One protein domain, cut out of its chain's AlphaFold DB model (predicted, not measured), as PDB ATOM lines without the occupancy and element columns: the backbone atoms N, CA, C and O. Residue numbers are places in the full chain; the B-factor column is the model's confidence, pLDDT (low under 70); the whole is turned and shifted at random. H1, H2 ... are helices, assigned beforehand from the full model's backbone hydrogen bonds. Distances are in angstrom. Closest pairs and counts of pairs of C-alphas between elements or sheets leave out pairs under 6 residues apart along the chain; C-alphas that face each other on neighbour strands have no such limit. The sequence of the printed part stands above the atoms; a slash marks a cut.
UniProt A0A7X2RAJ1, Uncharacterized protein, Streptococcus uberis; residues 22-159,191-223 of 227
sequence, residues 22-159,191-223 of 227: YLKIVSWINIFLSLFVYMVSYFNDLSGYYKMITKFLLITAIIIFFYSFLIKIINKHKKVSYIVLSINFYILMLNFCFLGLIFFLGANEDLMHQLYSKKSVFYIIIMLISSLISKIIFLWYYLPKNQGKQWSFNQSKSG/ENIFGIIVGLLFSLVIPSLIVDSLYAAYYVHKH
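This is residues 22 to 159 and 191 to 223 of the 227 residues of an uncharacterized protein of Streptococcus uberis (UniProt A0A7X2RAJ1). A flat slab of five long helices is built round H4, which runs through the middle with the hairpin of H1 and H2 on one side and H7, then H6, on the other. The short helices H3 and H5 sit near opposite ends of H4, and residues 152 to 159 stick out from the body as a loose tail. The printed part has 171 residues with seven named helices, H1 to H7 in order, and no named strand; its class is all helix, and H1, H2, H4, H6 and H7 form a bundle, helices packed together. It is compact, with a radius of gyration of the C-alphas of 18.1 A and spans of 53 by 50 by 23 A.

H1, residues 22 to 44, and H2, residues 49 to 68, touch as a helical hairpin, opposite ways at a shallow tilt of 24 degrees; their closest C-alphas, of Ser 41 and Lys 51, are 5.0 A apart. H3, residues 71 to 76, is close to but not clearly touching H4, residues 78 to 105, with the closest C-alphas, of Ile 74 and Ser 81, 5.6 A apart. H4 is the hub, touching five helices. It touches H1 at Leu 23 and Leu 85, their closest C-alphas, 5.7 A apart, the same way at a tilt of 36 degrees, only just steep. Residues 57 to 64 of H2 alone touch H4, with the closest C-alphas, of Leu 57 and Ile 91, 6.5 A apart. H5, residues 111 to 114, touches H4 only at the corner, and only just, with 3 pairs of C-alphas within 8 A; the closest, of Leu 105 and Gln 114, are 6.4 A apart. H6, residues 118 to 142, touches H4 with residues 119 to 127 alone; the closest C-alphas, of Leu 101 and Ser 120, are 6.9 A apart. H7, residues 191 to 222, touches H4 opposite ways at a shallow tilt of 8 degrees, the closest C-alphas, of Gly 100 and Gly 195, being 3.8 A apart. H7 also touches H6, the same way at 34 degrees, only just shallow; the C-alphas of Ser 131 and Ser 203, the closest, are 4.7 A apart. H1 and H7 are apart, as are H2 and H6. Every O i to N i+4 pair is within hydrogen-bond range in H1, H2, H3, H4 and H6, against 25 of 28 in H7; H5 is too short for such a pair.

H1 begins at C-alpha 22 (-449.853, 293.834, 51.083) and is 32.3 A long; H2 is 28.7 A. H4 is 40.5 A and H6 36.6 A long. H7 is 46.5 A long and ends at C-alpha 222 (-438.860, 290.293, 32.394).

The C-alphas of Leu 46 and Gly 159, the two farthest apart, are 58.5 A apart. Residues 160 to 190 are not printed, and C-alphas 159 and 191 are 40.5 A apart across this cut. The links printed whole are tight. Confidence is under 70 at residue 109 and residues 150 to 159.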
ATOM      1  N   TYR A  22    -449.130 294.944  50.452       89.06
ATOM      2  CA  TYR A  22    -449.853 293.834  51.083       89.06
ATOM      3  C   TYR A  22    -448.951 293.015  52.005       89.06
ATOM      4  O   TYR A  22    -449.446 292.401  52.947       89.06
ATOM      5  N   LEU A  23    -447.633 293.034  51.785       92.50
ATOM      6  CA  LEU A  23    -446.665 292.329  52.617       92.50
ATOM      7  C   LEU A  23    -446.820 292.716  54.090       92.50
ATOM      8  O   LEU A  23    -446.890 291.833  54.936       92.50
ATOM      9  N   LYS A  24    -446.963 294.011  54.393       90.62
ATOM     10  CA  LYS A  24    -447.073 294.498  55.774       90.62
ATOM     11  C   LYS A  24    -448.358 294.010  56.445       90.62
ATOM     12  O   LYS A  24    -448.305 293.438  57.530       90.62
ATOM     13  N   ILE A  25    -449.505 294.208  55.793       88.81
ATOM     14  CA  ILE A  25    -450.820 293.852  56.352       88.81
ATOM     15  C   ILE A  25    -450.943 292.332  56.518       88.81
ATOM     16  O   ILE A  25    -451.318 291.851  57.586       88.81
ATOM     17  N   VAL A  26    -450.577 291.566  55.488       92.19
ATOM     18  CA  VAL A  26    -450.676 290.099  55.506       92.19
ATOM     19  C   VAL A  26    -449.723 289.498  56.535       92.19
ATOM     20  O   VAL A  26    -450.095 288.547  57.216       92.19
ATOM     21  N   SER A  27    -448.528 290.067  56.714       95.06
ATOM     22  CA  SER A  27    -447.596 289.618  57.754       95.06
ATOM     23  C   SER A  27    -448.130 289.817  59.168       95.06
ATOM     24  O   SER A  27    -447.971 288.920  59.992       95.06
ATOM     25  N   TRP A  28    -448.789 290.946  59.451       91.44
ATOM     26  CA  TRP A  28    -449.445 291.167  60.745       91.44
ATOM     27  C   TRP A  28    -450.510 290.104  61.027       91.44
ATOM     28  O   TRP A  28    -450.501 289.486  62.092       91.44
ATOM     29  N   ILE A  29    -451.385 289.849  60.049       87.19
ATOM     30  CA  ILE A  29    -452.434 288.827  60.158       87.19
ATOM     31  C   ILE A  29    -451.808 287.441  60.373       87.19
ATOM     32  O   ILE A  29    -452.231 286.697  61.257       87.19
ATOM     33  N   ASN A  30    -450.769 287.104  59.605       94.88
ATOM     34  CA  ASN A  30    -450.103 285.809  59.704       94.88
ATOM     35  C   ASN A  30    -449.412 285.575  61.039       94.88
ATOM     36  O   ASN A  30    -449.484 284.455  61.530       94.88
ATOM     37  N   ILE A  31    -448.776 286.581  61.643       94.12
ATOM     38  CA  ILE A  31    -448.204 286.418  62.986       94.12
ATOM     39  C   ILE A  31    -449.290 286.015  63.973       94.12
ATOM     40  O   ILE A  31    -449.113 285.039  64.697       94.12
ATOM     41  N   PHE A  32    -450.405 286.747  63.992       90.06
ATOM     42  CA  PHE A  32    -451.476 286.488  64.947       90.06
ATOM     43  C   PHE A  32    -452.056 285.081  64.763       90.06
ATOM     44  O   PHE A  32    -452.146 284.310  65.719       90.06
ATOM     45  N   LEU A  33    -452.374 284.713  63.518       89.81
ATOM     46  CA  LEU A  33    -452.939 283.399  63.213       89.81
ATOM     47  C   LEU A  33    -451.939 282.266  63.459       89.81
ATOM     48  O   LEU A  33    -452.305 281.265  64.068       89.81
ATOM     49  N   SER A  34    -450.681 282.409  63.035       95.81
ATOM     50  CA  SER A  34    -449.661 281.382  63.262       95.81
ATOM     51  C   SER A  34    -449.325 281.224  64.739       95.81
ATOM     52  O   SER A  34    -449.062 280.103  65.165       95.81
ATOM     53  N   LEU A  35    -449.365 282.299  65.533       94.19
ATOM     54  CA  LEU A  35    -449.188 282.213  66.982       94.19
ATOM     55  C   LEU A  35    -450.335 281.424  67.617       94.19
ATOM     56  O   LEU A  35    -450.081 280.499  68.383       94.19
ATOM     57  N   PHE A  36    -451.580 281.745  67.260       90.31
ATOM     58  CA  PHE A  36    -452.756 281.023  67.744       90.31
ATOM     59  C   PHE A  36    -452.703 279.534  67.377       90.31
ATOM     60  O   PHE A  36    -452.808 278.666  68.240       90.31
ATOM     61  N   VAL A  37    -452.468 279.230  66.100       91.88
ATOM     62  CA  VAL A  37    -452.387 277.857  65.580       91.88
ATOM     63  C   VAL A  37    -451.240 277.073  66.226       91.88
ATOM     64  O   VAL A  37    -451.405 275.896  66.561       91.88
ATOM     65  N   TYR A  38    -450.092 277.720  66.450       95.31
ATOM     66  CA  TYR A  38    -448.980 277.120  67.180       95.31
ATOM     67  C   TYR A  38    -449.346 276.817  68.632       95.31
ATOM     68  O   TYR A  38    -449.070 275.711  69.081       95.31
ATOM     69  N   MET A  39    -449.998 277.739  69.350       92.06
ATOM     70  CA  MET A  39    -450.442 277.504  70.730       92.06
ATOM     71  C   MET A  39    -451.396 276.312  70.815       92.06
ATOM     72  O   MET A  39    -451.168 275.406  71.612       92.06
ATOM     73  N   VAL A  40    -452.411 276.251  69.945       89.56
ATOM     74  CA  VAL A  40    -453.345 275.113  69.910       89.56
ATOM     75  C   VAL A  40    -452.595 273.807  69.650       89.56
ATOM     76  O   VAL A  40    -452.807 272.822  70.353       89.56
ATOM     77  N   SER A  41    -451.666 273.798  68.696       91.12
ATOM     78  CA  SER A  41    -450.874 272.602  68.390       91.12
ATOM     79  C   SER A  41    -449.910 272.242  69.521       91.12
ATOM     80  O   SER A  41    -449.665 271.070  69.768       91.12
ATOM     81  N   TYR A  42    -449.363 273.225  70.236       91.25
ATOM     82  CA  TYR A  42    -448.412 273.010  71.322       91.25
ATOM     83  C   TYR A  42    -449.019 272.213  72.478       91.25
ATOM     84  O   TYR A  42    -448.321 271.368  73.040       91.25
ATOM     85  N   PHE A  43    -450.282 272.490  72.818       87.12
ATOM     86  CA  PHE A  43    -450.991 271.832  73.917       87.12
ATOM     87  C   PHE A  43    -451.683 270.532  73.505       87.12
ATOM     88  O   PHE A  43    -451.789 269.631  74.328       87.12
ATOM     89  N   ASN A  44    -452.130 270.423  72.250       86.88
ATOM     90  CA  ASN A  44    -452.966 269.302  71.811       86.88
ATOM     91  C   ASN A  44    -452.220 268.258  70.964       86.88
ATOM     92  O   ASN A  44    -452.750 267.183  70.723       86.88
ATOM     93  N   ASP A  45    -451.009 268.523  70.473       86.06
ATOM     94  CA  ASP A  45    -450.294 267.555  69.634       86.06
ATOM     95  C   ASP A  45    -449.410 266.597  70.450       86.06
ATOM     96  O   ASP A  45    -448.297 266.939  70.856       86.06
ATOM     97  N   LEU A  46    -449.890 265.359  70.600       80.38
ATOM     98  CA  LEU A  46    -449.180 264.243  71.235       80.38
ATOM     99  C   LEU A  46    -447.889 263.824  70.532       80.38
ATOM    100  O   LEU A  46    -446.895 263.516  71.186       80.38
ATOM    101  N   SER A  47    -447.915 263.737  69.203       84.25
ATOM    102  CA  SER A  47    -446.796 263.177  68.431       84.25
ATOM    103  C   SER A  47    -445.745 264.232  68.078       84.25
ATOM    104  O   SER A  47    -444.602 263.906  67.764       84.25
ATOM    105  N   GLY A  48    -446.137 265.506  68.118       88.12
ATOM    106  CA  GLY A  48    -445.288 266.657  67.848       88.12
ATOM    107  C   GLY A  48    -445.177 267.055  66.373       88.12
ATOM    108  O   GLY A  48    -444.527 268.066  66.087       88.12
ATOM    109  N   TYR A  49    -445.790 266.332  65.426       89.75
ATOM    110  CA  TYR A  49    -445.713 266.683  64.000       89.75
ATOM    111  C   TYR A  49    -446.396 268.019  63.670       89.75
ATOM    112  O   TYR A  49    -445.788 268.873  63.016       89.75
ATOM    113  N   TYR A  50    -447.631 268.242  64.123       90.50
ATOM    114  CA  TYR A  50    -448.333 269.511  63.910       90.50
ATOM    115  C   TYR A  50    -447.663 270.647  64.675       90.50
ATOM    116  O   TYR A  50    -447.502 271.737  64.128       90.50
ATOM    117  N   LYS A  51    -447.184 270.398  65.894       92.81
ATOM    118  CA  LYS A  51    -446.390 271.355  66.677       92.81
ATOM    119  C   LYS A  51    -445.132 271.786  65.927       92.81
ATOM    120  O   LYS A  51    -444.807 272.971  65.909       92.81
ATOM    121  N   MET A  52    -444.432 270.854  65.280       94.69
ATOM    122  CA  MET A  52    -443.246 271.163  64.480       94.69
ATOM    123  C   MET A  52    -443.596 272.006  63.247       94.69
ATOM    124  O   MET A  52    -442.952 273.027  63.001       94.69
ATOM    125  N   ILE A  53    -444.633 271.616  62.500       94.50
ATOM    126  CA  ILE A  53    -445.077 272.330  61.292       94.50
ATOM    127  C   ILE A  53    -445.534 273.749  61.640       94.50
ATOM    128  O   ILE A  53    -445.090 274.718  61.028       94.50
ATOM    129  N   THR A  54    -446.387 273.897  62.650       95.31
ATOM    130  CA  THR A  54    -446.930 275.201  63.058       95.31
ATOM    131  C   THR A  54    -445.865 276.105  63.673       95.31
ATOM    132  O   THR A  54    -445.871 277.308  63.416       95.31
ATOM    133  N   LYS A  55    -444.868 275.542  64.370       96.81
ATOM    134  CA  LYS A  55    -443.666 276.276  64.795       96.81
ATOM    135  C   LYS A  55    -442.885 276.820  63.601       96.81
ATOM    136  O   LYS A  55    -442.477 277.981  63.618       96.81
ATOM    137  N   PHE A  56    -442.678 276.005  62.567       96.81
ATOM    138  CA  PHE A  56    -442.000 276.443  61.346       96.81
ATOM    139  C   PHE A  56    -442.769 277.576  60.648       96.81
ATOM    140  O   PHE A  56    -442.160 278.567  60.234       96.81
ATOM    141  N   LEU A  57    -444.102 277.482  60.577       96.88
ATOM    142  CA  LEU A  57    -444.952 278.550  60.039       96.88
ATOM    143  C   LEU A  57    -444.822 279.843  60.852       96.88
ATOM    144  O   LEU A  57    -444.617 280.901  60.260       96.88
ATOM    145  N   LEU A  58    -444.860 279.761  62.186       97.88
ATOM    146  CA  LEU A  58    -444.708 280.914  63.077       97.88
ATOM    147  C   LEU A  58    -443.349 281.604  62.906       97.88
ATOM    148  O   LEU A  58    -443.299 282.816  62.718       97.88
ATOM    149  N   ILE A  59    -442.250 280.843  62.923       97.88
ATOM    150  CA  ILE A  59    -440.900 281.395  62.723       97.88
ATOM    151  C   ILE A  59    -440.810 282.089  61.361       97.88
ATOM    152  O   ILE A  59    -440.331 283.219  61.267       97.88
ATOM    153  N   THR A  60    -441.321 281.448  60.310       97.38
ATOM    154  CA  THR A  60    -441.321 282.032  58.964       97.38
ATOM    155  C   THR A  60    -442.162 283.310  58.910       97.38
ATOM    156  O   THR A  60    -441.711 284.310  58.354       97.38
ATOM    157  N   ALA A  61    -443.345 283.329  59.534       97.50
ATOM    158  CA  ALA A  61    -444.200 284.514  59.612       97.50
ATOM    159  C   ALA A  61    -443.505 285.685  60.329       97.50
ATOM    160  O   ALA A  61    -443.568 286.815  59.847       97.50
ATOM    161  N   ILE A  62    -442.781 285.414  61.422       97.69
ATOM    162  CA  ILE A  62    -441.988 286.412  62.155       97.69
ATOM    163  C   ILE A  62    -440.868 286.980  61.272       97.69
ATOM    164  O   ILE A  62    -440.695 288.197  61.203       97.69
ATOM    165  N   ILE A  63    -440.131 286.132  60.550       97.56
ATOM    166  CA  ILE A  63    -439.067 286.584  59.637       97.56
ATOM    167  C   ILE A  63    -439.644 287.490  58.543       97.56
ATOM    168  O   ILE A  63    -439.111 288.572  58.290       97.56
ATOM    169  N   ILE A  64    -440.748 287.080  57.908       97.19
ATOM    170  CA  ILE A  64    -441.393 287.870  56.848       97.19
ATOM    171  C   ILE A  64    -441.932 289.191  57.407       97.19
ATOM    172  O   ILE A  64    -441.833 290.227  56.751       97.19
ATOM    173  N   PHE A  65    -442.464 289.185  58.626       96.62
ATOM    174  CA  PHE A  65    -442.905 290.396  59.300       96.62
ATOM    175  C   PHE A  65    -441.774 291.398  59.501       96.62
ATOM    176  O   PHE A  65    -441.927 292.549  59.099       96.62
ATOM    177  N   PHE A  66    -440.622 290.981  60.032       96.62
ATOM    178  CA  PHE A  66    -439.468 291.876  60.143       96.62
ATOM    179  C   PHE A  66    -438.990 292.355  58.772       96.62
ATOM    180  O   PHE A  66    -438.737 293.548  58.589       96.62
ATOM    181  N   TYR A  67    -438.953 291.460  57.781       95.19
ATOM    182  CA  TYR A  67    -438.641 291.819  56.399       95.19
ATOM    183  C   TYR A  67    -439.590 292.897  55.849       95.19
ATOM    184  O   TYR A  67    -439.142 293.780  55.118       95.19
ATOM    185  N   SER A  68    -440.868 292.898  56.252       94.31
ATOM    186  CA  SER A  68    -441.869 293.867  55.784       94.31
ATOM    187  C   SER A  68    -441.586 295.326  56.152       94.31
ATOM    188  O   SER A  68    -442.077 296.232  55.480       94.31
ATOM    189  N   PHE A  69    -440.747 295.577  57.161       93.62
ATOM    190  CA  PHE A  69    -440.321 296.930  57.533       93.62
ATOM    191  C   PHE A  69    -439.119 297.428  56.721       93.62
ATOM    192  O   PHE A  69    -438.816 298.622  56.722       93.62
ATOM    193  N   LEU A  70    -438.439 296.547  55.983       94.19
ATOM    194  CA  LEU A  70    -437.226 296.864  55.230       94.19
ATOM    195  C   LEU A  70    -437.554 297.448  53.846       94.19
ATOM    196  O   LEU A  70    -437.106 296.935  52.820       94.19
ATOM    197  N   ILE A  71    -438.306 298.553  53.807       90.75
ATOM    198  CA  ILE A  71    -438.847 299.175  52.577       90.75
ATOM    199  C   ILE A  71    -437.760 299.392  51.509       90.75
ATOM    200  O   ILE A  71    -437.966 299.098  50.333       90.75
ATOM    201  N   LYS A  72    -436.563 299.841  51.914       90.81
ATOM    202  CA  LYS A  72    -435.423 300.029  50.999       90.81
ATOM    203  C   LYS A  72    -434.998 298.722  50.314       90.81
ATOM    204  O   LYS A  72    -434.738 298.717  49.114       90.81
ATOM    205  N   ILE A  73    -434.940 297.616  51.060       91.44
ATOM    206  CA  ILE A  73    -434.564 296.291  50.541       91.44
ATOM    207  C   ILE A  73    -435.679 295.737  49.654       91.44
ATOM    208  O   ILE A  73    -435.388 295.191  48.590       91.44
ATOM    209  N   ILE A  74    -436.939 295.928  50.056       92.00
ATOM    210  CA  ILE A  74    -438.116 295.520  49.281       92.00
ATOM    211  C   ILE A  74    -438.105 296.182  47.898       92.00
ATOM    212  O   ILE A  74    -438.201 295.510  46.872       92.00
ATOM    213  N   ASN A  75    -437.900 297.499  47.857       89.06
ATOM    214  CA  ASN A  75    -437.880 298.252  46.604       89.06
ATOM    215  C   ASN A  75    -436.655 297.932  45.741       89.06
ATOM    216  O   ASN A  75    -436.765 297.916  44.518       89.06
ATOM    217  N   LYS A  76    -435.508 297.622  46.357       90.12
ATOM    218  CA  LYS A  76    -434.298 297.202  45.636       90.12
ATOM    219  C   LYS A  76    -434.433 295.801  45.028       90.12
ATOM    220  O   LYS A  76    -433.929 295.554  43.938       90.12
ATOM    221  N   HIS A  77    -435.113 294.882  45.713       91.50
ATOM    222  CA  HIS A  77    -435.208 293.470  45.328       91.50
ATOM    223  C   HIS A  77    -436.653 293.016  45.078       91.50
ATOM    224  O   HIS A  77    -437.050 291.934  45.509       91.50
ATOM    225  N   LYS A  78    -437.423 293.797  44.306       90.62
ATOM    226  CA  LYS A  78    -438.863 293.570  44.056       90.62
ATOM    227  C   LYS A  78    -439.214 292.136  43.648       90.62
ATOM    228  O   LYS A  78    -440.194 291.590  44.145       90.62
ATOM    229  N   LYS A  79    -438.416 291.499  42.778       92.50
ATOM    230  CA  LYS A  79    -438.619 290.090  42.377       92.50
ATOM    231  C   LYS A  79    -438.662 289.165  43.598       92.50
ATOM    232  O   LYS A  79    -439.576 288.357  43.721       92.50
ATOM    233  N   VAL A  80    -437.679 289.296  44.487       94.31
ATOM    234  CA  VAL A  80    -437.583 288.491  45.712       94.31
ATOM    235  C   VAL A  80    -438.736 288.839  46.645       94.31
ATOM    236  O   VAL A  80    -439.381 287.937  47.163       94.31
ATOM    237  N   SER A  81    -439.070 290.120  46.794       95.75
ATOM    238  CA  SER A  81    -440.176 290.558  47.654       95.75
ATOM    239  C   SER A  81    -441.531 290.005  47.216       95.75
ATOM    240  O   SER A  81    -442.323 289.609  48.065       95.75
ATOM    241  N   TYR A  82    -441.791 289.901  45.910       95.88
ATOM    242  CA  TYR A  82    -443.004 289.259  45.400       95.88
ATOM    243  C   TYR A  82    -443.029 287.744  45.657       95.88
ATOM    244  O   TYR A  82    -444.089 287.199  45.958       95.88
ATOM    245  N   ILE A  83    -441.879 287.061  45.608       96.50
ATOM    246  CA  ILE A  83    -441.781 285.645  46.007       96.50
ATOM    247  C   ILE A  83    -442.051 285.497  47.509       96.50
ATOM    248  O   ILE A  83    -442.829 284.636  47.912       96.50
ATOM    249  N   VAL A  84    -441.470 286.366  48.340       97.38
ATOM    250  CA  VAL A  84    -441.734 286.396  49.787       97.38
ATOM    251  C   VAL A  84    -443.218 286.656  50.061       97.38
ATOM    252  O   VAL A  84    -443.809 285.988  50.903       97.38
ATOM    253  N   LEU A  85    -443.853 287.559  49.312       96.69
ATOM    254  CA  LEU A  85    -445.289 287.824  49.407       96.69
ATOM    255  C   LEU A  85    -446.132 286.598  49.025       96.69
ATOM    256  O   LEU A  85    -447.107 286.293  49.709       96.69
ATOM    257  N   SER A  86    -445.729 285.846  47.997       97.19
ATOM    258  CA  SER A  86    -446.363 284.568  47.647       97.19
ATOM    259  C   SER A  86    -446.260 283.545  48.777       97.19
ATOM    260  O   SER A  86    -447.233 282.841  49.049       97.19
ATOM    261  N   ILE A  87    -445.099 283.447  49.431       97.62
ATOM    262  CA  ILE A  87    -444.902 282.569  50.594       97.62
ATOM    263  C   ILE A  87    -445.795 283.035  51.749       97.62
ATOM    264  O   ILE A  87    -446.441 282.210  52.390       97.62
ATOM    265  N   ASN A  88    -445.904 284.346  51.970       97.44
ATOM    266  CA  ASN A  88    -446.772 284.930  52.992       97.44
ATOM    267  C   ASN A  88    -448.248 284.543  52.764       97.44
ATOM    268  O   ASN A  88    -448.921 284.078  53.681       97.44
ATOM    269  N   PHE A  89    -448.749 284.634  51.526       97.31
ATOM    270  CA  PHE A  89    -450.098 284.157  51.193       97.31
ATOM    271  C   PHE A  89    -450.259 282.648  51.371       97.31
ATOM    272  O   PHE A  89    -451.309 282.191  51.815       97.31
ATOM    273  N   TYR A  90    -449.228 281.861  51.068       97.06
ATOM    274  CA  TYR A  90    -449.275 280.420  51.294       97.06
ATOM    275  C   TYR A  90    -449.368 280.064  52.785       97.06
ATOM    276  O   TYR A  90    -450.187 279.227  53.158       97.06
ATOM    277  N   ILE A  91    -448.609 280.745  53.650       97.38
ATOM    278  CA  ILE A  91    -448.713 280.602  55.113       97.38
ATOM    279  C   ILE A  91    -450.122 280.974  55.589       97.38
ATOM    280  O   ILE A  91    -450.713 280.236  56.373       97.38
ATOM    281  N   LEU A  92    -450.694 282.061  55.059       96.06
ATOM    282  CA  LEU A  92    -452.058 282.486  55.387       96.06
ATOM    283  C   LEU A  92    -453.086 281.404  55.053       96.06
ATOM    284  O   LEU A  92    -453.942 281.082  55.875       96.06
ATOM    285  N   MET A  93    -452.969 280.799  53.869       96.19
ATOM    286  CA  MET A  93    -453.820 279.684  53.456       96.19
ATOM    287  C   MET A  93    -453.702 278.500  54.417       96.19
ATOM    288  O   MET A  93    -454.723 277.971  54.851       96.19
ATOM    289  N   LEU A  94    -452.477 278.101  54.776       95.94
ATOM    290  CA  LEU A  94    -452.247 276.989  55.700       95.94
ATOM    291  C   LEU A  94    -452.814 277.270  57.095       95.94
ATOM    292  O   LEU A  94    -453.459 276.391  57.660       95.94
ATOM    293  N   ASN A  95    -452.646 278.489  57.618       94.88
ATOM    294  CA  ASN A  95    -453.226 278.901  58.898       94.88
ATOM    295  C   ASN A  95    -454.756 278.756  58.892       94.88
ATOM    296  O   ASN A  95    -455.319 278.163  59.809       94.88
ATOM    297  N   PHE A  96    -455.436 279.236  57.845       91.62
ATOM    298  CA  PHE A  96    -456.891 279.089  57.731       91.62
ATOM    299  C   PHE A  96    -457.336 277.638  57.526       91.62
ATOM    300  O   PHE A  96    -458.354 277.234  58.084       91.62
ATOM    301  N   CYS A  97    -456.575 276.834  56.779       94.19
ATOM    302  CA  CYS A  97    -456.859 275.404  56.644       94.19
ATOM    303  C   CYS A  97    -456.755 274.689  57.993       94.19
ATOM    304  O   CYS A  97    -457.596 273.844  58.291       94.19
ATOM    305  N   PHE A  98    -455.757 275.045  58.805       93.38
ATOM    306  CA  PHE A  98    -455.563 274.488  60.140       93.38
ATOM    307  C   PHE A  98    -456.647 274.945  61.118       93.38
ATOM    308  O   PHE A  98    -457.168 274.137  61.877       93.38
ATOM    309  N   LEU A  99    -457.055 276.214  61.061       90.94
ATOM    310  CA  LEU A  99    -458.214 276.702  61.812       90.94
ATOM    311  C   LEU A  99    -459.484 275.939  61.443       90.94
ATOM    312  O   LEU A  99    -460.192 275.465  62.324       90.94
ATOM    313  N   GLY A 100    -459.739 275.765  60.145       91.06
ATOM    314  CA  GLY A 100    -460.858 274.956  59.680       91.06
ATOM    315  C   GLY A 100    -460.761 273.499  60.143       91.06
ATOM    316  O   GLY A 100    -461.782 272.913  60.479       91.06
ATOM    317  N   LEU A 101    -459.549 272.935  60.249       93.12
ATOM    318  CA  LEU A 101    -459.330 271.593  60.800       93.12
ATOM    319  C   LEU A 101    -459.700 271.535  62.287       93.12
ATOM    320  O   LEU A 101    -460.397 270.610  62.687       93.12
ATOM    321  N   ILE A 102    -459.270 272.514  63.092       90.44
ATOM    322  CA  ILE A 102    -459.611 272.585  64.523       90.44
ATOM    323  C   ILE A 102    -461.133 272.634  64.695       90.44
ATOM    324  O   ILE A 102    -461.686 271.826  65.433       90.44
ATOM    325  N   PHE A 103    -461.821 273.515  63.963       88.75
ATOM    326  CA  PHE A 103    -463.286 273.584  64.000       88.75
ATOM    327  C   PHE A 103    -463.943 272.298  63.483       88.75
ATOM    328  O   PHE A 103    -464.931 271.845  64.047       88.75
ATOM    329  N   PHE A 104    -463.377 271.666  62.449       90.75
ATOM    330  CA  PHE A 104    -463.877 270.405  61.897       90.75
ATOM    331  C   PHE A 104    -463.800 269.232  62.881       90.75
ATOM    332  O   PHE A 104    -464.673 268.362  62.864       90.75
ATOM    333  N   LEU A 105    -462.764 269.189  63.716       89.44
ATOM    334  CA  LEU A 105    -462.584 268.157  64.742       89.44
ATOM    335  C   LEU A 105    -463.296 268.510  66.063       89.44
ATOM    336  O   LEU A 105    -463.618 267.618  66.843       89.44
ATOM    337  N   GLY A 106    -463.600 269.789  66.284       82.31
ATOM    338  CA  GLY A 106    -464.157 270.303  67.534       82.31
ATOM    339  C   GLY A 106    -463.053 270.645  68.538       82.31
ATOM    340  O   GLY A 106    -462.087 269.901  68.710       82.31
ATOM    341  N   ALA A 107    -463.186 271.791  69.208       70.75
ATOM    342  CA  ALA A 107    -462.181 272.328  70.128       70.75
ATOM    343  C   ALA A 107    -462.343 271.790  71.566       70.75
ATOM    344  O   ALA A 107    -462.363 272.559  72.524       70.75
ATOM    345  N   ASN A 108    -462.463 270.467  71.704       74.56
ATOM    346  CA  ASN A 108    -462.722 269.791  72.981       74.56
ATOM    347  C   ASN A 108    -461.481 269.012  73.450       74.56
ATOM    348  O   ASN A 108    -460.514 268.886  72.701       74.56
ATOM    349  N   GLU A 109    -461.514 268.437  74.658       66.69
ATOM    350  CA  GLU A 109    -460.399 267.640  75.213       66.69
ATOM    351  C   GLU A 109    -459.954 266.491  74.280       66.69
ATOM    352  O   GLU A 109    -458.771 266.162  74.199       66.69
ATOM    353  N   ASP A 110    -460.875 265.963  73.469       76.62
ATOM    354  CA  ASP A 110    -460.592 264.924  72.475       76.62
ATOM    355  C   ASP A 110    -459.768 265.397  71.264       76.62
ATOM    356  O   ASP A 110    -459.293 264.557  70.490       76.62
ATOM    357  N   LEU A 111    -459.573 266.709  71.058       81.06
ATOM    358  CA  LEU A 111    -458.831 267.262  69.910       81.06
ATOM    359  C   LEU A 111    -457.447 266.611  69.773       81.06
ATOM    360  O   LEU A 111    -456.991 266.317  68.665       81.06
ATOM    361  N   MET A 112    -456.825 266.310  70.912       80.44
ATOM    362  CA  MET A 112    -455.527 265.656  71.020       80.44
ATOM    363  C   MET A 112    -455.476 264.279  70.344       80.44
ATOM    364  O   MET A 112    -454.517 263.960  69.638       80.44
ATOM    365  N   HIS A 113    -456.539 263.486  70.472       80.88
ATOM    366  CA  HIS A 113    -456.671 262.202  69.779       80.88
ATOM    367  C   HIS A 113    -457.165 262.372  68.337       80.88
ATOM    368  O   HIS A 113    -456.788 261.613  67.438       80.88
ATOM    369  N   GLN A 114    -457.995 263.383  68.085       86.94
ATOM    370  CA  GLN A 114    -458.640 263.578  66.792       86.94
ATOM    371  C   GLN A 114    -457.711 264.123  65.698       86.94
ATOM    372  O   GLN A 114    -457.930 263.817  64.520       86.94
ATOM    373  N   LEU A 115    -456.653 264.862  66.048       88.38
ATOM    374  CA  LEU A 115    -455.675 265.417  65.097       88.38
ATOM    375  C   LEU A 115    -454.998 264.352  64.216       88.38
ATOM    376  O   LEU A 115    -454.636 264.639  63.073       88.38
ATOM    377  N   TYR A 116    -454.890 263.112  64.697       89.12
ATOM    378  CA  TYR A 116    -454.303 261.975  63.970       89.12
ATOM    379  C   TYR A 116    -455.339 260.959  63.483       89.12
ATOM    380  O   TYR A 116    -454.998 259.877  63.005       89.12
ATOM    381  N   SER A 117    -456.621 261.295  63.597       90.62
ATOM    382  CA  SER A 117    -457.701 260.425  63.153       90.62
ATOM    383  C   SER A 117    -457.771 260.325  61.625       90.62
ATOM    384  O   SER A 117    -457.333 261.199  60.880       90.62
ATOM    385  N   LYS A 118    -458.446 259.288  61.119       92.12
ATOM    386  CA  LYS A 118    -458.762 259.186  59.682       92.12
ATOM    387  C   LYS A 118    -459.541 260.410  59.169       92.12
ATOM    388  O   LYS A 118    -459.399 260.774  58.004       92.12
ATOM    389  N   LYS A 119    -460.335 261.057  60.036       90.69
ATOM    390  CA  LYS A 119    -461.107 262.263  59.703       90.69
ATOM    391  C   LYS A 119    -460.196 263.457  59.407       90.69
ATOM    392  O   LYS A 119    -460.425 264.143  58.413       90.69
ATOM    393  N   SER A 120    -459.158 263.686  60.216       92.69
ATOM    394  CA  SER A 120    -458.221 264.797  59.997       92.69
ATOM    395  C   SER A 120    -457.427 264.614  58.706       92.69
ATOM    396  O   SER A 120    -457.323 265.541  57.904       92.69
ATOM    397  N   VAL A 121    -456.952 263.392  58.447       92.75
ATOM    398  CA  VAL A 121    -456.232 263.049  57.213       92.75
ATOM    399  C   VAL A 121    -457.115 263.288  55.989       92.75
ATOM    400  O   VAL A 121    -456.679 263.924  55.031       92.75
ATOM    401  N   PHE A 122    -458.373 262.841  56.035       93.75
ATOM    402  CA  PHE A 122    -459.333 263.065  54.955       93.75
ATOM    403  C   PHE A 122    -459.562 264.559  54.683       93.75
ATOM    404  O   PHE A 122    -459.497 264.992  53.532       93.75
ATOM    405  N   TYR A 123    -459.750 265.359  55.738       94.62
ATOM    406  CA  TYR A 123    -459.878 266.813  55.627       94.62
ATOM    407  C   TYR A 123    -458.642 267.439  54.963       94.62
ATOM    408  O   TYR A 123    -458.773 268.195  54.000       94.62
ATOM    409  N   ILE A 124    -457.435 267.096  55.426       94.69
ATOM    410  CA  ILE A 124    -456.179 267.652  54.898       94.69
ATOM    411  C   ILE A 124    -456.022 267.325  53.409       94.69
ATOM    412  O   ILE A 124    -455.681 268.209  52.623       94.69
ATOM    413  N   ILE A 125    -456.312 266.083  53.005       95.75
ATOM    414  CA  ILE A 125    -456.240 265.656  51.602       95.75
ATOM    415  C   ILE A 125    -457.187 266.489  50.733       95.75
ATOM    416  O   ILE A 125    -456.763 266.989  49.690       95.75
ATOM    417  N   ILE A 126    -458.435 266.688  51.168       95.19
ATOM    418  CA  ILE A 126    -459.404 267.513  50.434       95.19
ATOM    419  C   ILE A 126    -458.879 268.939  50.263       95.19
ATOM    420  O   ILE A 126    -458.844 269.434  49.138       95.19
ATOM    421  N   MET A 127    -458.410 269.578  51.337       95.88
ATOM    422  CA  MET A 127    -457.918 270.961  51.275       95.88
ATOM    423  C   MET A 127    -456.701 271.102  50.359       95.88
ATOM    424  O   MET A 127    -456.623 272.030  49.548       95.88
ATOM    425  N   LEU A 128    -455.770 270.143  50.413       94.25
ATOM    426  CA  LEU A 128    -454.609 270.125  49.528       94.25
ATOM    427  C   LEU A 128    -455.021 269.979  48.061       94.25
ATOM    428  O   LEU A 128    -454.571 270.776  47.234       94.25
ATOM    429  N   ILE A 129    -455.901 269.028  47.738       96.19
ATOM    430  CA  ILE A 129    -456.400 268.818  46.369       96.19
ATOM    431  C   ILE A 129    -457.135 270.064  45.868       96.19
ATOM    432  O   ILE A 129    -456.828 270.554  44.779       96.19
ATOM    433  N   SER A 130    -458.045 270.629  46.665       94.62
ATOM    434  CA  SER A 130    -458.757 271.867  46.328       94.62
ATOM    435  C   SER A 130    -457.790 273.019  46.054       94.62
ATOM    436  O   SER A 130    -457.944 273.723  45.053       94.62
ATOM    437  N   SER A 131    -456.744 273.172  46.872       95.12
ATOM    438  CA  SER A 131    -455.723 274.203  46.658       95.12
ATOM    439  C   SER A 131    -454.917 273.989  45.374       95.12
ATOM    440  O   SER A 131    -454.584 274.954  44.683       95.12
ATOM    441  N   LEU A 132    -454.608 272.738  45.017       95.44
ATOM    442  CA  LEU A 132    -453.881 272.400  43.792       95.44
ATOM    443  C   LEU A 132    -454.723 272.693  42.554       95.44
ATOM    444  O   LEU A 132    -454.251 273.387  41.653       95.44
ATOM    445  N   ILE A 133    -455.975 272.233  42.544       95.25
ATOM    446  CA  ILE A 133    -456.927 272.497  41.461       95.25
ATOM    447  C   ILE A 133    -457.081 274.006  41.266       95.25
ATOM    448  O   ILE A 133    -456.970 274.501  40.144       95.25
ATOM    449  N   SER A 134    -457.261 274.751  42.358       93.44
ATOM    450  CA  SER A 134    -457.395 276.204  42.305       93.44
ATOM    451  C   SER A 134    -456.154 276.882  41.707       93.44
ATOM    452  O   SER A 134    -456.274 277.659  40.756       93.44
ATOM    453  N   LYS A 135    -454.942 276.523  42.160       94.19
ATOM    454  CA  LYS A 135    -453.682 277.033  41.582       94.19
ATOM    455  C   LYS A 135    -453.583 276.762  40.080       94.19
ATOM    456  O   LYS A 135    -453.196 277.663  39.342       94.19
ATOM    457  N   ILE A 136    -453.938 275.558  39.624       93.69
ATOM    458  CA  ILE A 136    -453.908 275.188  38.198       93.69
ATOM    459  C   ILE A 136    -454.876 276.060  37.393       93.69
ATOM    460  O   ILE A 136    -454.487 276.620  36.365       93.69
ATOM    461  N   ILE A 137    -456.116 276.218  37.872       89.94
ATOM    462  CA  ILE A 137    -457.127 277.070  37.229       89.94
ATOM    463  C   ILE A 137    -456.610 278.503  37.119       89.94
ATOM    464  O   ILE A 137    -456.668 279.099  36.044       89.94
ATOM    465  N   PHE A 138    -456.072 279.060  38.204       89.25
ATOM    466  CA  PHE A 138    -455.537 280.417  38.181       89.25
ATOM    467  C   PHE A 138    -454.351 280.546  37.245       89.25
ATOM    468  O   PHE A 138    -454.361 281.434  36.399       89.25
ATOM    469  N   LEU A 139    -453.374 279.644  37.320       90.19
ATOM    470  CA  LEU A 139    -452.206 279.655  36.443       90.19
ATOM    471  C   LEU A 139    -452.617 279.684  34.964       90.19
ATOM    472  O   LEU A 139    -452.044 280.436  34.176       90.19
ATOM    473  N   TRP A 140    -453.661 278.934  34.602       88.69
ATOM    474  CA  TRP A 140    -454.208 278.925  33.250       88.69
ATOM    475  C   TRP A 140    -454.717 280.299  32.784       88.69
ATOM    476  O   TRP A 140    -454.508 280.647  31.621       88.69
ATOM    477  N   TYR A 141    -455.312 281.110  33.667       85.00
ATOM    478  CA  TYR A 141    -455.733 282.486  33.353       85.00
ATOM    479  C   TYR A 141    -454.562 283.461  33.178       85.00
ATOM    480  O   TYR A 141    -454.719 284.468  32.490       85.00
ATOM    481  N   TYR A 142    -453.401 283.183  33.773       83.25
ATOM    482  CA  TYR A 142    -452.203 284.019  33.625       83.25
ATOM    483  C   TYR A 142    -451.373 283.684  32.379       83.25
ATOM    484  O   TYR A 142    -450.509 284.480  31.993       83.25
ATOM    485  N   LEU A 143    -451.642 282.554  31.710       84.25
ATOM    486  CA  LEU A 143    -451.003 282.211  30.437       84.25
ATOM    487  C   LEU A 143    -451.284 283.294  29.380       84.25
ATOM    488  O   LEU A 143    -452.445 283.668  29.219       84.25
ATOM    489  N   PRO A 144    -450.285 283.735  28.585       78.69
ATOM    490  CA  PRO A 144    -450.440 284.834  27.623       78.69
ATOM    491  C   PRO A 144    -451.644 284.698  26.682       78.69
ATOM    492  O   PRO A 144    -452.324 285.677  26.403       78.69
ATOM    493  N   LYS A 145    -451.954 283.470  26.244       81.62
ATOM    494  CA  LYS A 145    -453.085 283.163  25.346       81.62
ATOM    495  C   LYS A 145    -454.471 283.345  25.990       81.62
ATOM    496  O   LYS A 145    -455.476 283.358  25.286       81.62
ATOM    497  N   ASN A 146    -454.537 283.425  27.316       80.19
ATOM    498  CA  ASN A 146    -455.775 283.462  28.096       80.19
ATOM    499  C   ASN A 146    -455.947 284.761  28.894       80.19
ATOM    500  O   ASN A 146    -456.971 284.927  29.557       80.19
ATOM    501  N   GLN A 147    -454.980 285.677  28.829       79.06
ATOM    502  CA  GLN A 147    -455.076 286.967  29.506       79.06
ATOM    503  C   GLN A 147    -456.258 287.766  28.950       79.06
ATOM    504  O   GLN A 147    -456.516 287.775  27.749       79.06
ATOM    505  N   GLY A 148    -457.011 288.406  29.842       71.69
ATOM    506  CA  GLY A 148    -458.215 289.162  29.493       71.69
ATOM    507  C   GLY A 148    -459.480 288.311  29.358       71.69
ATOM    508  O   GLY A 148    -460.574 288.872  29.273       71.69
ATOM    509  N   LYS A 149    -459.384 286.971  29.412       72.25
ATOM    510  CA  LYS A 149    -460.570 286.114  29.522       72.25
ATOM    511  C   LYS A 149    -461.215 286.335  30.886       72.25
ATOM    512  O   LYS A 149    -460.716 285.889  31.916       72.25
ATOM    513  N   GLN A 150    -462.349 287.022  30.889       65.00
ATOM    514  CA  GLN A 150    -463.193 287.124  32.072       65.00
ATOM    515  C   GLN A 150    -463.812 285.757  32.375       65.00
ATOM    516  O   GLN A 150    -464.098 284.992  31.452       65.00
ATOM    517  N   TRP A 151    -464.061 285.449  33.651       59.34
ATOM    518  CA  TRP A 151    -464.844 284.260  33.992       59.34
ATOM    519  C   TRP A 151    -466.210 284.308  33.304       59.34
ATOM    520  O   TRP A 151    -466.804 285.376  33.150       59.34
ATOM    521  N   SER A 152    -466.754 283.141  32.967       55.12
ATOM    522  CA  SER A 152    -468.076 283.017  32.338       55.12
ATOM    523  C   SER A 152    -469.217 283.652  33.155       55.12
ATOM    524  O   SER A 152    -470.252 283.997  32.583       55.12
ATOM    525  N   PHE A 153    -469.036 283.857  34.469       50.16
ATOM    526  CA  PHE A 153    -469.972 284.614  35.311       50.16
ATOM    527  C   PHE A 153    -469.891 286.137  35.094       50.16
ATOM    528  O   PHE A 153    -470.918 286.807  35.154       50.16
ATOM    529  N   ASN A 154    -468.705 286.677  34.785       51.12
ATOM    530  CA  ASN A 154    -468.462 288.110  34.576       51.12
ATOM    531  C   ASN A 154    -468.784 288.584  33.151       51.12
ATOM    532  O   ASN A 154    -469.202 289.723  32.975       51.12
ATOM    533  N   GLN A 155    -468.708 287.702  32.148       50.97
ATOM    534  CA  GLN A 155    -469.078 287.994  30.748       50.97
ATOM    535  C   GLN A 155    -470.589 288.248  30.540       50.97
ATOM    536  O   GLN A 155    -471.076 288.371  29.421       50.97
ATOM    537  N   SER A 156    -471.378 288.255  31.615       44.72
ATOM    538  CA  SER A 156    -472.829 288.107  31.594       44.72
ATOM    539  C   SER A 156    -473.588 289.389  31.953       44.72
ATOM    540  O   SER A 156    -474.572 289.330  32.691       44.72
ATOM    541  N   LYS A 157    -473.171 290.548  31.441       49.72
ATOM    542  CA  LYS A 157    -473.957 291.787  31.547       49.72
ATOM    543  C   LYS A 157    -474.641 292.111  30.216       49.72
ATOM    544  O   LYS A 157    -474.110 292.875  29.423       49.72
ATOM    545  N   SER A 158    -475.792 291.478  29.975       46.62
ATOM    546  CA  SER A 158    -476.950 292.002  29.216       46.62
ATOM    547  C   SER A 158    -477.929 290.856  28.895       46.62
ATOM    548  O   SER A 158    -477.544 289.856  28.296       46.62
ATOM    549  N   GLY A 159    -479.186 290.963  29.346       53.75
ATOM    550  CA  GLY A 159    -480.291 290.070  28.955       53.75
ATOM    551  C   GLY A 159    -481.185 289.584  30.109       53.75
ATOM    552  O   GLY A 159    -480.724 288.876  31.010       53.75
ATOM    553  N   GLU A 191    -469.988 273.870  64.320       81.44
ATOM    554  CA  GLU A 191    -468.543 274.099  64.305       81.44
ATOM    555  C   GLU A 191    -467.855 273.257  63.228       81.44
ATOM    556  O   GLU A 191    -467.056 273.780  62.448       81.44
ATOM    557  N   ASN A 192    -468.233 271.982  63.089       87.00
ATOM    558  CA  ASN A 192    -467.576 271.090  62.144       87.00
ATOM    559  C   ASN A 192    -467.822 271.515  60.694       87.00
ATOM    560  O   ASN A 192    -466.899 271.545  59.875       87.00
ATOM    561  N   ILE A 193    -469.069 271.866  60.371       84.25
ATOM    562  CA  ILE A 193    -469.439 272.332  59.029       84.25
ATOM    563  C   ILE A 193    -468.801 273.691  58.743       84.25
ATOM    564  O   ILE A 193    -468.279 273.902  57.647       84.25
ATOM    565  N   PHE A 194    -468.764 274.583  59.734       84.06
ATOM    566  CA  PHE A 194    -468.050 275.849  59.624       84.06
ATOM    567  C   PHE A 194    -466.565 275.626  59.309       84.06
ATOM    568  O   PHE A 194    -466.033 276.255  58.394       84.06
ATOM    569  N   GLY A 195    -465.924 274.663  59.976       89.62
ATOM    570  CA  GLY A 195    -464.545 274.266  59.703       89.62
ATOM    571  C   GLY A 195    -464.312 273.831  58.255       89.62
ATOM    572  O   GLY A 195    -463.381 274.313  57.606       89.62
ATOM    573  N   ILE A 196    -465.202 272.996  57.702       90.31
ATOM    574  CA  ILE A 196    -465.153 272.579  56.287       90.31
ATOM    575  C   ILE A 196    -465.292 273.784  55.351       90.31
ATOM    576  O   ILE A 196    -464.512 273.917  54.405       90.31
ATOM    577  N   ILE A 197    -466.272 274.658  55.597       88.38
ATOM    578  CA  ILE A 197    -466.540 275.828  54.749       88.38
ATOM    579  C   ILE A 197    -465.338 276.773  54.748       88.38
ATOM    580  O   ILE A 197    -464.882 277.173  53.677       88.38
ATOM    581  N   VAL A 198    -464.803 277.099  55.926       86.31
ATOM    582  CA  VAL A 198    -463.624 277.962  56.081       86.31
ATOM    583  C   VAL A 198    -462.425 277.357  55.354       86.31
ATOM    584  O   VAL A 198    -461.796 278.038  54.540       86.31
ATOM    585  N   GLY A 199    -462.144 276.071  55.579       90.94
ATOM    586  CA  GLY A 199    -461.055 275.368  54.908       90.94
ATOM    587  C   GLY A 199    -461.165 275.430  53.385       90.94
ATOM    588  O   GLY A 199    -460.208 275.821  52.708       90.94
ATOM    589  N   LEU A 200    -462.337 275.091  52.838       92.31
ATOM    590  CA  LEU A 200    -462.570 275.078  51.393       92.31
ATOM    591  C   LEU A 200    -462.490 276.481  50.797       92.31
ATOM    592  O   LEU A 200    -461.844 276.669  49.766       92.31
ATOM    593  N   LEU A 201    -463.109 277.470  51.442       88.88
ATOM    594  CA  LEU A 201    -463.121 278.855  50.977       88.88
ATOM    595  C   LEU A 201    -461.692 279.372  50.790       88.88
ATOM    596  O   LEU A 201    -461.331 279.833  49.707       88.88
ATOM    597  N   PHE A 202    -460.856 279.253  51.819       89.38
ATOM    598  CA  PHE A 202    -459.492 279.771  51.764       89.38
ATOM    599  C   PHE A 202    -458.576 278.922  50.876       89.38
ATOM    600  O   PHE A 202    -457.738 279.494  50.173       89.38
ATOM    601  N   SER A 203    -458.794 277.604  50.804       93.88
ATOM    602  CA  SER A 203    -458.098 276.720  49.855       93.88
ATOM    603  C   SER A 203    -458.430 277.031  48.400       93.88
ATOM    604  O   SER A 203    -457.613 276.766  47.526       93.88
ATOM    605  N   LEU A 204    -459.607 277.586  48.106       91.69
ATOM    606  CA  LEU A 204    -460.009 277.931  46.744       91.69
ATOM    607  C   LEU A 204    -459.673 279.381  46.379       91.69
ATOM    608  O   LEU A 204    -459.336 279.633  45.225       91.69
ATOM    609  N   VAL A 205    -459.722 280.322  47.326       89.12
ATOM    610  CA  VAL A 205    -459.557 281.760  47.044       89.12
ATOM    611  C   VAL A 205    -458.103 282.221  47.142       89.12
ATOM    612  O   VAL A 205    -457.613 282.867  46.212       89.12
ATOM    613  N   ILE A 206    -457.381 281.889  48.220       91.00
ATOM    614  CA  ILE A 206    -456.015 282.395  48.450       91.00
ATOM    615  C   ILE A 206    -455.017 281.978  47.352       91.00
ATOM    616  O   ILE A 206    -454.164 282.804  47.009       91.00
ATOM    617  N   PRO A 207    -455.120 280.794  46.712       94.94
ATOM    618  CA  PRO A 207    -454.316 280.475  45.533       94.94
ATOM    619  C   PRO A 207    -454.271 281.541  44.439       94.94
ATOM    620  O   PRO A 207    -453.244 281.660  43.774       94.94
ATOM    621  N   SER A 208    -455.328 282.340  44.268       91.38
ATOM    622  CA  SER A 208    -455.323 283.457  43.315       91.38
ATOM    623  C   SER A 208    -454.223 284.478  43.622       91.38
ATOM    624  O   SER A 208    -453.506 284.899  42.719       91.38
ATOM    625  N   LEU A 209    -454.041 284.821  44.900       92.94
ATOM    626  CA  LEU A 209    -453.059 285.793  45.383       92.94
ATOM    627  C   LEU A 209    -451.634 285.235  45.306       92.94
ATOM    628  O   LEU A 209    -450.693 285.951  44.958       92.94
ATOM    629  N   ILE A 210    -451.477 283.937  45.578       95.62
ATOM    630  CA  ILE A 210    -450.211 283.209  45.406       95.62
ATOM    631  C   ILE A 210    -449.787 283.265  43.933       95.62
ATOM    632  O   ILE A 210    -448.669 283.655  43.612       95.62
ATOM    633  N   VAL A 211    -450.694 282.929  43.014       94.69
ATOM    634  CA  VAL A 211    -450.395 282.934  41.577       94.69
ATOM    635  C   VAL A 211    -450.140 284.357  41.065       94.69
ATOM    636  O   VAL A 211    -449.180 284.547  40.319       94.69
ATOM    637  N   ASP A 212    -450.912 285.369  41.491       92.31
ATOM    638  CA  ASP A 212    -450.675 286.766  41.081       92.31
ATOM    639  C   ASP A 212    -449.315 287.286  41.552       92.31
ATOM    640  O   ASP A 212    -448.607 287.940  40.791       92.31
ATOM    641  N   SER A 213    -448.924 286.983  42.792       93.69
ATOM    642  CA  SER A 213    -447.633 287.411  43.345       93.69
ATOM    643  C   SER A 213    -446.451 286.714  42.664       93.69
ATOM    644  O   SER A 213    -445.461 287.371  42.334       93.69
ATOM    645  N   LEU A 214    -446.557 285.424  42.333       94.94
ATOM    646  CA  LEU A 214    -445.548 284.748  41.505       94.94
ATOM    647  C   LEU A 214    -445.490 285.325  40.087       94.94
ATOM    648  O   LEU A 214    -444.400 285.551  39.551       94.94
ATOM    649  N   TYR A 215    -446.646 285.615  39.485       91.69
ATOM    650  CA  TYR A 215    -446.706 286.267  38.181       91.69
ATOM    651  C   TYR A 215    -446.088 287.670  38.221       91.69
ATOM    652  O   TYR A 215    -445.353 288.045  37.310       91.69
ATOM    653  N   ALA A 216    -446.301 288.424  39.299       90.69
ATOM    654  CA  ALA A 216    -445.662 289.712  39.534       90.69
ATOM    655  C   ALA A 216    -444.135 289.599  39.596       90.69
ATOM    656  O   ALA A 216    -443.437 290.379  38.945       90.69
ATOM    657  N   ALA A 217    -443.611 288.606  40.324       92.38
ATOM    658  CA  ALA A 217    -442.176 288.339  40.391       92.38
ATOM    659  C   ALA A 217    -441.593 288.023  39.003       92.38
ATOM    660  O   ALA A 217    -440.544 288.552  38.628       92.38
ATOM    661  N   TYR A 218    -442.294 287.195  38.224       90.94
ATOM    662  CA  TYR A 218    -441.933 286.887  36.840       90.94
ATOM    663  C   TYR A 218    -441.960 288.134  35.945       90.94
ATOM    664  O   TYR A 218    -441.036 288.360  35.164       90.94
ATOM    665  N   TYR A 219    -442.996 288.960  36.074       88.19
ATOM    666  CA  TYR A 219    -443.186 290.152  35.257       88.19
ATOM    667  C   TYR A 219    -442.091 291.196  35.506       88.19
ATOM    668  O   TYR A 219    -441.487 291.676  34.553       88.19
ATOM    669  N   VAL A 220    -441.769 291.480  36.773       88.94
ATOM    670  CA  VAL A 220    -440.667 292.385  37.154       88.94
ATOM    671  C   VAL A 220    -439.317 291.862  36.662       88.94
ATOM    672  O   VAL A 220    -438.463 292.640  36.256       88.94
ATOM    673  N   HIS A 221    -439.116 290.543  36.657       87.12
ATOM    674  CA  HIS A 221    -437.889 289.959  36.119       87.12
ATOM    675  C   HIS A 221    -437.746 290.168  34.604       87.12
ATOM    676  O   HIS A 221    -436.642 290.426  34.134       87.12
ATOM    677  N   LYS A 222    -438.848 290.063  33.848       85.50
ATOM    678  CA  LYS A 222    -438.860 290.293  32.394       85.50
ATOM    679  C   LYS A 222    -438.860 291.767  31.996       85.50
ATOM    680  O   LYS A 222    -438.444 292.087  30.886       85.50
ATOM    681  N   HIS A 223    -439.343 292.642  32.870       83.50
ATOM    682  CA  HIS A 223    -439.446 294.078  32.634       83.50
ATOM    683  C   HIS A 223    -438.802 294.834  33.806       83.50
ATOM    684  O   HIS A 223    -439.520 295.313  34.684       83.50
TER     685      HIS A 223